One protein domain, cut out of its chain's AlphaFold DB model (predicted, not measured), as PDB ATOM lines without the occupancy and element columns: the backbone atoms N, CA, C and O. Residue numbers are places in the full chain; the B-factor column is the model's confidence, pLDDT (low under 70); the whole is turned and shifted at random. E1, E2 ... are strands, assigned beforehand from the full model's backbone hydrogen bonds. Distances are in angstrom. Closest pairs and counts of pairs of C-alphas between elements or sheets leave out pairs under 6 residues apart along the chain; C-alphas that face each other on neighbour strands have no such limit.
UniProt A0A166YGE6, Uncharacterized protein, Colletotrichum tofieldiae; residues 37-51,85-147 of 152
ATOM      1  N   GLN A  37      31.957  29.102  39.666       83.00
ATOM      2  CA  GLN A  37      32.680  27.935  39.157       83.00
ATOM      3  C   GLN A  37      31.731  26.788  38.836       83.00
ATOM      4  O   GLN A  37      31.903  26.109  37.827       83.00
ATOM      5  N   GLU A  38      30.723  26.593  39.682       78.50
ATOM      6  CA  GLU A  38      29.742  25.527  39.529       78.50
ATOM      7  C   GLU A  38      28.359  26.037  39.930       78.50
ATOM      8  O   GLU A  38      28.214  26.787  40.897       78.50
ATOM      9  N   ALA A  39      27.339  25.606  39.195       74.38
ATOM     10  CA  ALA A  39      25.946  25.763  39.578       74.38
ATOM     11  C   ALA A  39      25.206  24.457  39.286       74.38
ATOM     12  O   ALA A  39      25.344  23.874  38.209       74.38
ATOM     13  N   SER A  40      24.435  23.993  40.261       75.81
ATOM     14  CA  SER A  40      23.649  22.763  40.191       75.81
ATOM     15  C   SER A  40      22.262  23.005  40.770       75.81
ATOM     16  O   SER A  40      22.103  23.817  41.679       75.81
ATOM     17  N   ALA A  41      21.259  22.331  40.215       72.19
ATOM     18  CA  ALA A  41      19.883  22.382  40.686       72.19
ATOM     19  C   ALA A  41      19.110  21.161  40.176       72.19
ATOM     20  O   ALA A  41      19.392  20.647  39.090       72.19
ATOM     21  N   THR A  42      18.095  20.749  40.928       74.12
ATOM     22  CA  THR A  42      17.107  19.762  40.492       74.12
ATOM     23  C   THR A  42      15.807  20.485  40.178       74.12
ATOM     24  O   THR A  42      15.232  21.128  41.052       74.12
ATOM     25  N   LEU A  43      15.330  20.377  38.937       71.31
ATOM     26  CA  LEU A  43      14.002  20.861  38.566       71.31
ATOM     27  C   LEU A  43      12.957  19.808  38.929       71.31
ATOM     28  O   LEU A  43      13.035  18.672  38.454       71.31
ATOM     29  N   LEU A  44      11.960  20.196  39.718       68.06
ATOM     30  CA  LEU A  44      10.776  19.386  39.952       68.06
ATOM     31  C   LEU A  44       9.662  19.858  39.024       68.06
ATOM     32  O   LEU A  44       9.273  21.030  39.008       68.06
ATOM     33  N   LEU A  45       9.147  18.911  38.247       67.69
ATOM     34  CA  LEU A  45       7.975  19.115  37.411       67.69
ATOM     35  C   LEU A  45       6.720  18.782  38.220       67.69
ATOM     36  O   LEU A  45       6.737  17.809  38.980       67.69
ATOM     37  N   PRO A  46       5.627  19.542  38.058       61.47
ATOM     38  CA  PRO A  46       4.357  19.175  38.662       61.47
ATOM     39  C   PRO A  46       3.826  17.867  38.066       61.47
ATOM     40  O   PRO A  46       4.197  17.462  36.961       61.47
ATOM     41  N   GLU A  47       2.928  17.211  38.801       59.78
ATOM     42  CA  GLU A  47       2.224  16.033  38.298       59.78
ATOM     43  C   GLU A  47       1.469  16.369  37.008       59.78
ATOM     44  O   GLU A  47       0.812  17.408  36.899       59.78
ATOM     45  N   LEU A  48       1.554  15.469  36.025       52.34
ATOM     46  CA  LEU A  48       0.817  15.613  34.776       52.34
ATOM     47  C   LEU A  48      -0.691  15.589  35.074       52.34
ATOM     48  O   LEU A  48      -1.179  14.593  35.620       52.34
ATOM     49  N   PRO A  49      -1.464  16.612  34.672       47.53
ATOM     50  CA  PRO A  49      -2.907  16.465  34.624       47.53
ATOM     51  C   PRO A  49      -3.228  15.346  33.620       47.53
ATOM     52  O   PRO A  49      -2.671  15.294  32.525       47.53
ATOM     53  N   SER A  50      -4.065  14.401  34.045       48.41
ATOM     54  CA  SER A  50      -4.382  13.134  33.368       48.41
ATOM     55  C   SER A  50      -4.398  13.165  31.825       48.41
ATOM     56  O   SER A  50      -4.984  14.059  31.226       48.41
ATOM     57  N   SER A  51      -3.818  12.115  31.222       44.53
ATOM     58  CA  SER A  51      -3.870  11.667  29.812       44.53
ATOM     59  C   SER A  51      -4.113  12.735  28.728       44.53
ATOM     60  O   SER A  51      -5.260  13.005  28.371       44.53
ATOM     61  N   GLN A  85       1.943  25.777  29.677       53.09
ATOM     62  CA  GLN A  85       2.080  27.110  30.256       53.09
ATOM     63  C   GLN A  85       0.760  27.879  30.213       53.09
ATOM     64  O   GLN A  85      -0.117  27.537  29.430       53.09
ATOM     65  N   ASN A  86       0.620  28.907  31.057       48.50
ATOM     66  CA  ASN A  86      -0.645  29.607  31.304       48.50
ATOM     67  C   ASN A  86      -1.578  29.685  30.085       48.50
ATOM     68  O   ASN A  86      -1.346  30.452  29.152       48.50
ATOM     69  N   VAL A  87      -2.671  28.920  30.135       48.75
ATOM     70  CA  VAL A  87      -3.669  28.882  29.063       48.75
ATOM     71  C   VAL A  87      -4.725  29.920  29.349       48.75
ATOM     72  O   VAL A  87      -5.343  29.901  30.417       48.75
ATOM     73  N   TYR A  88      -4.982  30.785  28.375       51.44
ATOM     74  CA  TYR A  88      -6.074  31.743  28.430       51.44
ATOM     75  C   TYR A  88      -7.138  31.393  27.392       51.44
ATOM     76  O   TYR A  88      -6.840  31.265  26.209       51.44
ATOM     77  N   VAL A  89      -8.393  31.296  27.830       48.31
ATOM     78  CA  VAL A  89      -9.570  31.278  26.946       48.31
ATOM     79  C   VAL A  89     -10.323  32.578  27.191       48.31
ATOM     80  O   VAL A  89     -10.604  32.915  28.339       48.31
ATOM     81  N   ASP A  90     -10.588  33.350  26.136       54.66
ATOM     82  CA  ASP A  90     -11.244  34.667  26.217       54.66
ATOM     83  C   ASP A  90     -10.560  35.642  27.200       54.66
ATOM     84  O   ASP A  90     -11.204  36.412  27.912       54.66
ATOM     85  N   GLY A  91      -9.226  35.580  27.289       53.19
ATOM     86  CA  GLY A  91      -8.434  36.394  28.219       53.19
ATOM     87  C   GLY A  91      -8.506  35.952  29.687       53.19
ATOM     88  O   GLY A  91      -7.899  36.594  30.547       53.19
ATOM     89  N   LYS A  92      -9.196  34.847  29.995       53.12
ATOM     90  CA  LYS A  92      -9.291  34.255  31.335       53.12
ATOM     91  C   LYS A  92      -8.355  33.055  31.466       53.12
ATOM     92  O   LYS A  92      -8.409  32.150  30.642       53.12
ATOM     93  N   LEU A  93      -7.544  33.031  32.526       61.03
ATOM     94  CA  LEU A  93      -6.678  31.895  32.859       61.03
ATOM     95  C   LEU A  93      -7.535  30.650  33.137       61.03
ATOM     96  O   LEU A  93      -8.411  30.691  34.005       61.03
ATOM     97  N   VAL A  94      -7.290  29.563  32.405       56.09
ATOM     98  CA  VAL A  94      -8.005  28.282  32.543       56.09
ATOM     99  C   VAL A  94      -7.103  27.116  32.955       56.09
ATOM    100  O   VAL A  94      -7.621  26.107  33.422       56.09
ATOM    101  N   SER A  95      -5.780  27.249  32.832       54.25
ATOM    102  CA  SER A  95      -4.794  26.274  33.320       54.25
ATOM    103  C   SER A  95      -3.471  26.976  33.619       54.25
ATOM    104  O   SER A  95      -3.092  27.885  32.882       54.25
ATOM    105  N   SER A  96      -2.785  26.573  34.689       58.38
ATOM    106  CA  SER A  96      -1.498  27.132  35.110       58.38
ATOM    107  C   SER A  96      -0.586  26.035  35.648       58.38
ATOM    108  O   SER A  96      -0.971  25.318  36.572       58.38
ATOM    109  N   VAL A  97       0.628  25.943  35.113       56.97
ATOM    110  CA  VAL A  97       1.665  25.001  35.547       56.97
ATOM    111  C   VAL A  97       2.757  25.795  36.262       56.97
ATOM    112  O   VAL A  97       3.354  26.698  35.678       56.97
ATOM    113  N   SER A  98       2.986  25.487  37.538       60.78
ATOM    114  CA  SER A  98       4.081  26.030  38.353       60.78
ATOM    115  C   SER A  98       5.186  24.989  38.500       60.78
ATOM    116  O   SER A  98       4.893  23.810  38.699       60.78
ATOM    117  N   THR A  99       6.441  25.420  38.449       60.81
ATOM    118  CA  THR A  99       7.626  24.571  38.645       60.81
ATOM    119  C   THR A  99       8.399  25.004  39.884       60.81
ATOM    120  O   THR A  99       8.245  26.129  40.366       60.81
ATOM    121  N   SER A 100       9.252  24.125  40.402       65.75
ATOM    122  CA  SER A 100      10.163  24.473  41.491       65.75
ATOM    123  C   SER A 100      11.569  23.935  41.265       65.75
ATOM    124  O   SER A 100      11.770  22.906  40.622       65.75
ATOM    125  N   TRP A 101      12.547  24.641  41.825       66.94
ATOM    126  CA  TRP A 101      13.935  24.201  41.893       66.94
ATOM    127  C   TRP A 101      14.270  23.781  43.316       66.94
ATOM    128  O   TRP A 101      13.991  24.520  44.257       66.94
ATOM    129  N   GLU A 102      14.898  22.621  43.472       75.75
ATOM    130  CA  GLU A 102      15.376  22.101  44.752       75.75
ATOM    131  C   GLU A 102      16.854  21.733  44.683       75.75
ATOM    132  O   GLU A 102      17.410  21.518  43.604       75.75
ATOM    133  N   ASN A 103      17.481  21.623  45.858       78.38
ATOM    134  CA  ASN A 103      18.895  21.272  46.003       78.38
ATOM    135  C   ASN A 103      19.804  22.171  45.154       78.38
ATOM    136  O   ASN A 103      20.765  21.701  44.545       78.38
ATOM    137  N   VAL A 104      19.468  23.461  45.075       76.44
ATOM    138  CA  VAL A 104      20.279  24.412  44.325       76.44
ATOM    139  C   VAL A 104      21.576  24.631  45.098       76.44
ATOM    140  O   VAL A 104      21.548  24.897  46.304       76.44
ATOM    141  N   SER A 105      22.708  24.530  44.407       83.12
ATOM    142  CA  SER A 105      24.025  24.824  44.963       83.12
ATOM    143  C   SER A 105      24.871  25.588  43.955       83.12
ATOM    144  O   SER A 105      24.949  25.209  42.785       83.12
ATOM    145  N   VAL A 106      25.496  26.667  44.417       83.31
ATOM    146  CA  VAL A 106      26.404  27.514  43.643       83.31
ATOM    147  C   VAL A 106      27.747  27.571  44.359       83.31
ATOM    148  O   VAL A 106      27.808  27.939  45.532       83.31
ATOM    149  N   VAL A 107      28.825  27.242  43.652       87.50
ATOM    150  CA  VAL A 107      30.199  27.330  44.158       87.50
ATOM    151  C   VAL A 107      30.904  28.495  43.480       87.50
ATOM    152  O   VAL A 107      30.956  28.582  42.251       87.50
ATOM    153  N   LEU A 108      31.460  29.391  44.287       86.44
ATOM    154  CA  LEU A 108      32.240  30.538  43.846       86.44
ATOM    155  C   LEU A 108      33.738  30.219  43.832       86.44
ATOM    156  O   LEU A 108      34.240  29.387  44.594       86.44
ATOM    157  N   SER A 109      34.473  30.949  42.997       90.00
ATOM    158  CA  SER A 109      35.933  30.861  42.906       90.00
ATOM    159  C   SER A 109      36.663  31.214  44.199       90.00
ATOM    160  O   SER A 109      37.720  30.657  44.497       90.00
ATOM    161  N   GLU A 110      36.081  32.109  44.988       92.25
ATOM    162  CA  GLU A 110      36.533  32.510  46.313       92.25
ATOM    163  C   GLU A 110      35.321  32.854  47.183       92.25
ATOM    164  O   GLU A 110      34.224  33.065  46.668       92.25
ATOM    165  N   ALA A 111      35.497  32.859  48.506       92.88
ATOM    166  CA  ALA A 111      34.396  33.149  49.415       92.88
ATOM    167  C   ALA A 111      33.943  34.610  49.273       92.88
ATOM    168  O   ALA A 111      34.739  35.525  49.480       92.88
ATOM    169  N   ASP A 112      32.658  34.817  48.991       89.19
ATOM    170  CA  ASP A 112      32.042  36.138  48.896       89.19
ATOM    171  C   ASP A 112      30.677  36.139  49.595       89.19
ATOM    172  O   ASP A 112      29.683  35.610  49.098       89.19
ATOM    173  N   GLN A 113      30.623  36.767  50.773       89.94
ATOM    174  CA  GLN A 113      29.392  36.897  51.554       89.94
ATOM    175  C   GLN A 113      28.361  37.837  50.921       89.94
ATOM    176  O   GLN A 113      27.173  37.734  51.230       89.94
ATOM    177  N   SER A 114      28.796  38.730  50.029       86.06
ATOM    178  CA  SER A 114      27.925  39.681  49.337       86.06
ATOM    179  C   SER A 114      27.135  39.052  48.188       86.06
ATOM    180  O   SER A 114      26.168  39.651  47.719       86.06
ATOM    181  N   PHE A 115      27.488  37.827  47.777       83.75
ATOM    182  CA  PHE A 115      26.697  37.032  46.835       83.75
ATOM    183  C   PHE A 115      25.346  36.593  47.416       83.75
ATOM    184  O   PHE A 115      24.445  36.193  46.681       83.75
ATOM    185  N   LYS A 116      25.175  36.670  48.744       82.88
ATOM    186  CA  LYS A 116      23.913  36.332  49.395       82.88
ATOM    187  C   LYS A 116      22.769  37.170  48.829       82.88
ATOM    188  O   LYS A 116      22.720  38.384  49.017       82.88
ATOM    189  N   HIS A 117      21.789  36.496  48.246       77.00
ATOM    190  CA  HIS A 117      20.501  37.075  47.913       77.00
ATOM    191  C   HIS A 117      19.495  36.813  49.038       77.00
ATOM    192  O   HIS A 117      19.479  35.749  49.662       77.00
ATOM    193  N   ALA A 118      18.648  37.800  49.314       63.59
ATOM    194  CA  ALA A 118      17.533  37.665  50.238       63.59
ATOM    195  C   ALA A 118      16.323  38.417  49.677       63.59
ATOM    196  O   ALA A 118      16.380  39.636  49.534       63.59
ATOM    197  N   GLY A 119      15.222  37.709  49.415       65.88
ATOM    198  CA  GLY A 119      13.931  38.328  49.110       65.88
ATOM    199  C   GLY A 119      13.349  37.988  47.739       65.88
ATOM    200  O   GLY A 119      13.528  36.885  47.235       65.88
ATOM    201  N   SER A 120      12.548  38.927  47.222       62.50
ATOM    202  CA  SER A 120      11.692  38.768  46.046       62.50
ATOM    203  C   SER A 120      12.499  38.564  44.771       62.50
ATOM    204  O   SER A 120      13.279  39.429  44.373       62.50
ATOM    205  N   TRP A 121      12.230  37.457  44.097       69.31
ATOM    206  CA  TRP A 121      12.800  37.153  42.797       69.31
ATOM    207  C   TRP A 121      11.997  37.832  41.682       69.31
ATOM    208  O   TRP A 121      10.876  38.317  41.886       69.31
ATOM    209  N   ALA A 122      12.573  37.867  40.481       67.19
ATOM    210  CA  ALA A 122      11.860  38.330  39.299       67.19
ATOM    211  C   ALA A 122      10.585  37.497  39.066       67.19
ATOM    212  O   ALA A 122      10.473  36.355  39.513       67.19
ATOM    213  N   HIS A 123       9.603  38.086  38.378       68.06
ATOM    214  CA  HIS A 123       8.403  37.374  37.922       68.06
ATOM    215  C   HIS A 123       7.564  36.708  39.039       68.06
ATOM    216  O   HIS A 123       6.769  35.805  38.790       68.06
ATOM    217  N   GLY A 124       7.695  37.173  40.286       71.44
ATOM    218  CA  GLY A 124       6.917  36.666  41.423       71.44
ATOM    219  C   GLY A 124       7.421  35.338  41.995       71.44
ATOM    220  O   GLY A 124       6.741  34.754  42.841       71.44
ATOM    221  N   ALA A 125       8.595  34.867  41.566       72.56
ATOM    222  CA  ALA A 125       9.252  33.729  42.190       72.56
ATOM    223  C   ALA A 125       9.531  33.997  43.683       72.56
ATOM    224  O   ALA A 125       9.755  35.131  44.123       72.56
ATOM    225  N   SER A 126       9.463  32.943  44.494       78.75
ATOM    226  CA  SER A 126       9.557  33.017  45.960       78.75
ATOM    227  C   SER A 126      10.341  31.837  46.536       78.75
ATOM    228  O   SER A 126      10.618  30.869  45.835       78.75
ATOM    229  N   GLY A 127      10.715  31.909  47.816       77.81
ATOM    230  CA  GLY A 127      11.588  30.909  48.442       77.81
ATOM    231  C   GLY A 127      13.068  31.181  48.166       77.81
ATOM    232  O   GLY A 127      13.460  32.337  48.003       77.81
ATOM    233  N   GLY A 128      13.897  30.136  48.149       72.62
ATOM    234  CA  GLY A 128      15.320  30.264  47.818       72.62
ATOM    235  C   GLY A 128      16.178  30.943  48.880       72.62
ATOM    236  O   GLY A 128      17.105  31.674  48.536       72.62
ATOM    237  N   ALA A 129      15.870  30.757  50.167       82.75
ATOM    238  CA  ALA A 129      16.709  31.298  51.229       82.75
ATOM    239  C   ALA A 129      18.138  30.748  51.100       82.75
ATOM    240  O   ALA A 129      18.349  29.537  51.090       82.75
ATOM    241  N   MET A 130      19.113  31.652  50.988       85.31
ATOM    242  CA  MET A 130      20.509  31.279  50.789       85.31
ATOM    243  C   MET A 130      21.228  31.051  52.117       85.31
ATOM    244  O   MET A 130      21.232  31.909  53.012       85.31
ATOM    245  N   SER A 131      21.909  29.913  52.207       90.56
ATOM    246  CA  SER A 131      22.799  29.537  53.301       90.56
ATOM    247  C   SER A 131      24.187  29.199  52.765       90.56
ATOM    248  O   SER A 131      24.340  28.809  51.610       90.56
ATOM    249  N   SER A 132      25.210  29.361  53.601       93.31
ATOM    250  CA  SER A 132      26.576  28.989  53.242       93.31
ATOM    251  C   SER A 132      27.254  28.278  54.414       93.31
ATOM    252  O   SER A 132      27.325  28.859  55.503       93.31
ATOM    253  N   PRO A 133      27.740  27.038  54.228       94.19
ATOM    254  CA  PRO A 133      28.431  26.295  55.280       94.19
ATOM    255  C   PRO A 133      29.908  26.693  55.432       94.19
ATOM    256  O   PRO A 133      30.526  26.366  56.441       94.19
ATOM    257  N   ASP A 134      30.483  27.385  54.449       95.12
ATOM    258  CA  ASP A 134      31.924  27.644  54.322       95.12
ATOM    259  C   ASP A 134      32.260  29.143  54.242       95.12
ATOM    260  O   ASP A 134      33.320  29.542  53.760       95.12
ATOM    261  N   GLY A 135      31.357  29.985  54.747       92.94
ATOM    262  CA  GLY A 135      31.598  31.420  54.887       92.94
ATOM    263  C   GLY A 135      31.431  32.228  53.600       92.94
ATOM    264  O   GLY A 135      31.853  33.379  53.579       92.94
ATOM    265  N   GLY A 136      30.779  31.673  52.577       90.62
ATOM    266  CA  GLY A 136      30.393  32.368  51.347       90.62
ATOM    267  C   GLY A 136      31.030  31.805  50.080       90.62
ATOM    268  O   GLY A 136      30.955  32.462  49.047       90.62
ATOM    269  N   LYS A 137      31.679  30.635  50.140       92.25
ATOM    270  CA  LYS A 137      32.254  29.980  48.956       92.25
ATOM    271  C   LYS A 137      31.240  29.062  48.277       92.25
ATOM    272  O   LYS A 137      31.130  29.083  47.058       92.25
ATOM    273  N   THR A 138      30.469  28.318  49.054       91.44
ATOM    274  CA  THR A 138      29.349  27.497  48.600       91.44
ATOM    275  C   THR A 138      28.056  28.103  49.114       91.44
ATOM    276  O   THR A 138      27.920  28.374  50.310       91.44
ATOM    277  N   TRP A 139      27.099  28.288  48.216       87.06
ATOM    278  CA  TRP A 139      25.772  28.806  48.505       87.06
ATOM    279  C   TRP A 139      24.721  27.765  48.176       87.06
ATOM    280  O   TRP A 139      24.582  27.365  47.025       87.06
ATOM    281  N   ASN A 140      23.972  27.357  49.194       86.81
ATOM    282  CA  ASN A 140      22.860  26.428  49.067       86.81
ATOM    283  C   ASN A 140      21.545  27.180  49.225       86.81
ATOM    284  O   ASN A 140      21.444  28.085  50.058       86.81
ATOM    285  N   PHE A 141      20.545  26.764  48.460       81.12
ATOM    286  CA  PHE A 141      19.220  27.360  48.474       81.12
ATOM    287  C   PHE A 141      18.214  26.297  48.888       81.12
ATOM    288  O   PHE A 141      18.276  25.151  48.433       81.12
ATOM    289  N   ASP A 142      17.252  26.715  49.700       79.12
ATOM    290  CA  ASP A 142      16.007  25.972  49.841       79.12
ATOM    291  C   ASP A 142      15.199  26.041  48.529       79.12
ATOM    292  O   ASP A 142      15.597  26.693  47.560       79.12
ATOM    293  N   THR A 143      14.035  25.395  48.495       80.12
ATOM    294  CA  THR A 143      13.165  25.373  47.315       80.12
ATOM    295  C   THR A 143      12.869  26.784  46.791       80.12
ATOM    296  O   THR A 143      12.408  27.655  47.536       80.12
ATOM    297  N   ILE A 144      13.098  27.000  45.492       75.12
ATOM    298  CA  ILE A 144      12.642  28.188  44.761       75.12
ATOM    299  C   ILE A 144      11.348  27.814  44.047       75.12
ATOM    300  O   ILE A 144      11.335  26.910  43.215       75.12
ATOM    301  N   ASN A 145      10.257  28.497  44.382       75.88
ATOM    302  CA  ASN A 145       8.951  28.298  43.772       75.88
ATOM    303  C   ASN A 145       8.695  29.345  42.691       75.88
ATOM    304  O   ASN A 145       8.799  30.550  42.944       75.88
ATOM    305  N   ILE A 146       8.283  28.874  41.520       72.38
ATOM    306  CA  ILE A 146       8.063  29.695  40.341       72.38
ATOM    307  C   ILE A 146       6.568  29.673  40.026       72.38
ATOM    308  O   ILE A 146       6.037  28.638  39.605       72.38
ATOM    309  N   PRO A 147       5.849  30.791  40.227       69.00
ATOM    310  CA  PRO A 147       4.452  30.849  39.850       69.00
ATOM    311  C   PRO A 147       4.324  30.821  38.328       69.00
ATOM    312  O   PRO A 147       5.209  31.244  37.583       69.00
TER     313      PRO A 147
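This is residues 37 to 51 and 85 to 147 of the 152 residues of an uncharacterized protein of Colletotrichum tofieldiae (UniProt A0A166YGE6). A narrow, twisted sheet is built round the long bent strand E4, with E1 along one side of it and E5 and E6, one after the other, along the other side. A small hairpin of E2 and E3 lies far off at one end of the long axis, and the long loop of residues 109 to 137 folds back along the E5 and E6 side. The printed part has 78 residues, with no named helix and six strands, E1 to E6 in chain order; the class is all strand, though only 32 residues are in named elements. The whole is loose, with a radius of gyration of the C-alphas of 16.2 A, and spans 51 by 25 by 17 A, only just a rod.

E1, residues 37 to 44, begins at C-alpha 37 (32.680, 27.935, 39.157) and is 23.5 A long. E2 is residues 87 to 89 and E3 residues 92 to 95. E4, residues 99 to 108, is 25.9 A long and bends by 59 degrees at residue 103. E5 is residues 138 to 141; E6, residues 144 to 146, ends at C-alpha 146 (8.063, 29.695, 40.341).

E1 and E4 are antiparallel at 167 degrees, with N 40 and O 105 2.8 A apart. On the other side of E4, the hairpin partner E5 is antiparallel beside residues 104 to 107, with N 139 and O 106 at 2.8 A. E6 is antiparallel beside residues 99 to 101, with N 101 and O 144 at 2.9 A. E5 runs on into E6 at 47 degrees. Residues 130 to 131 pair with 140 to 141 of E5, and 126 to 127 with 144 to 145 of E6. In the hairpin of E2 and E3, N 94 and O 87 are 2.8 A apart; E3 and E4 are apart.

The C-alphas of Asp 90 and Asp 134, the two farthest apart, are 52.0 A from each other. Residues 52 to 84 are not printed, and C-alphas 51 and 85 are 16.6 A apart across the cut. The link from E4 to E5 is long, with 29 residues. The mean pLDDT of the printed part is 72.7; it is under 70 at residues 44 to 51, 85 to 101, 118 to 123 and 147.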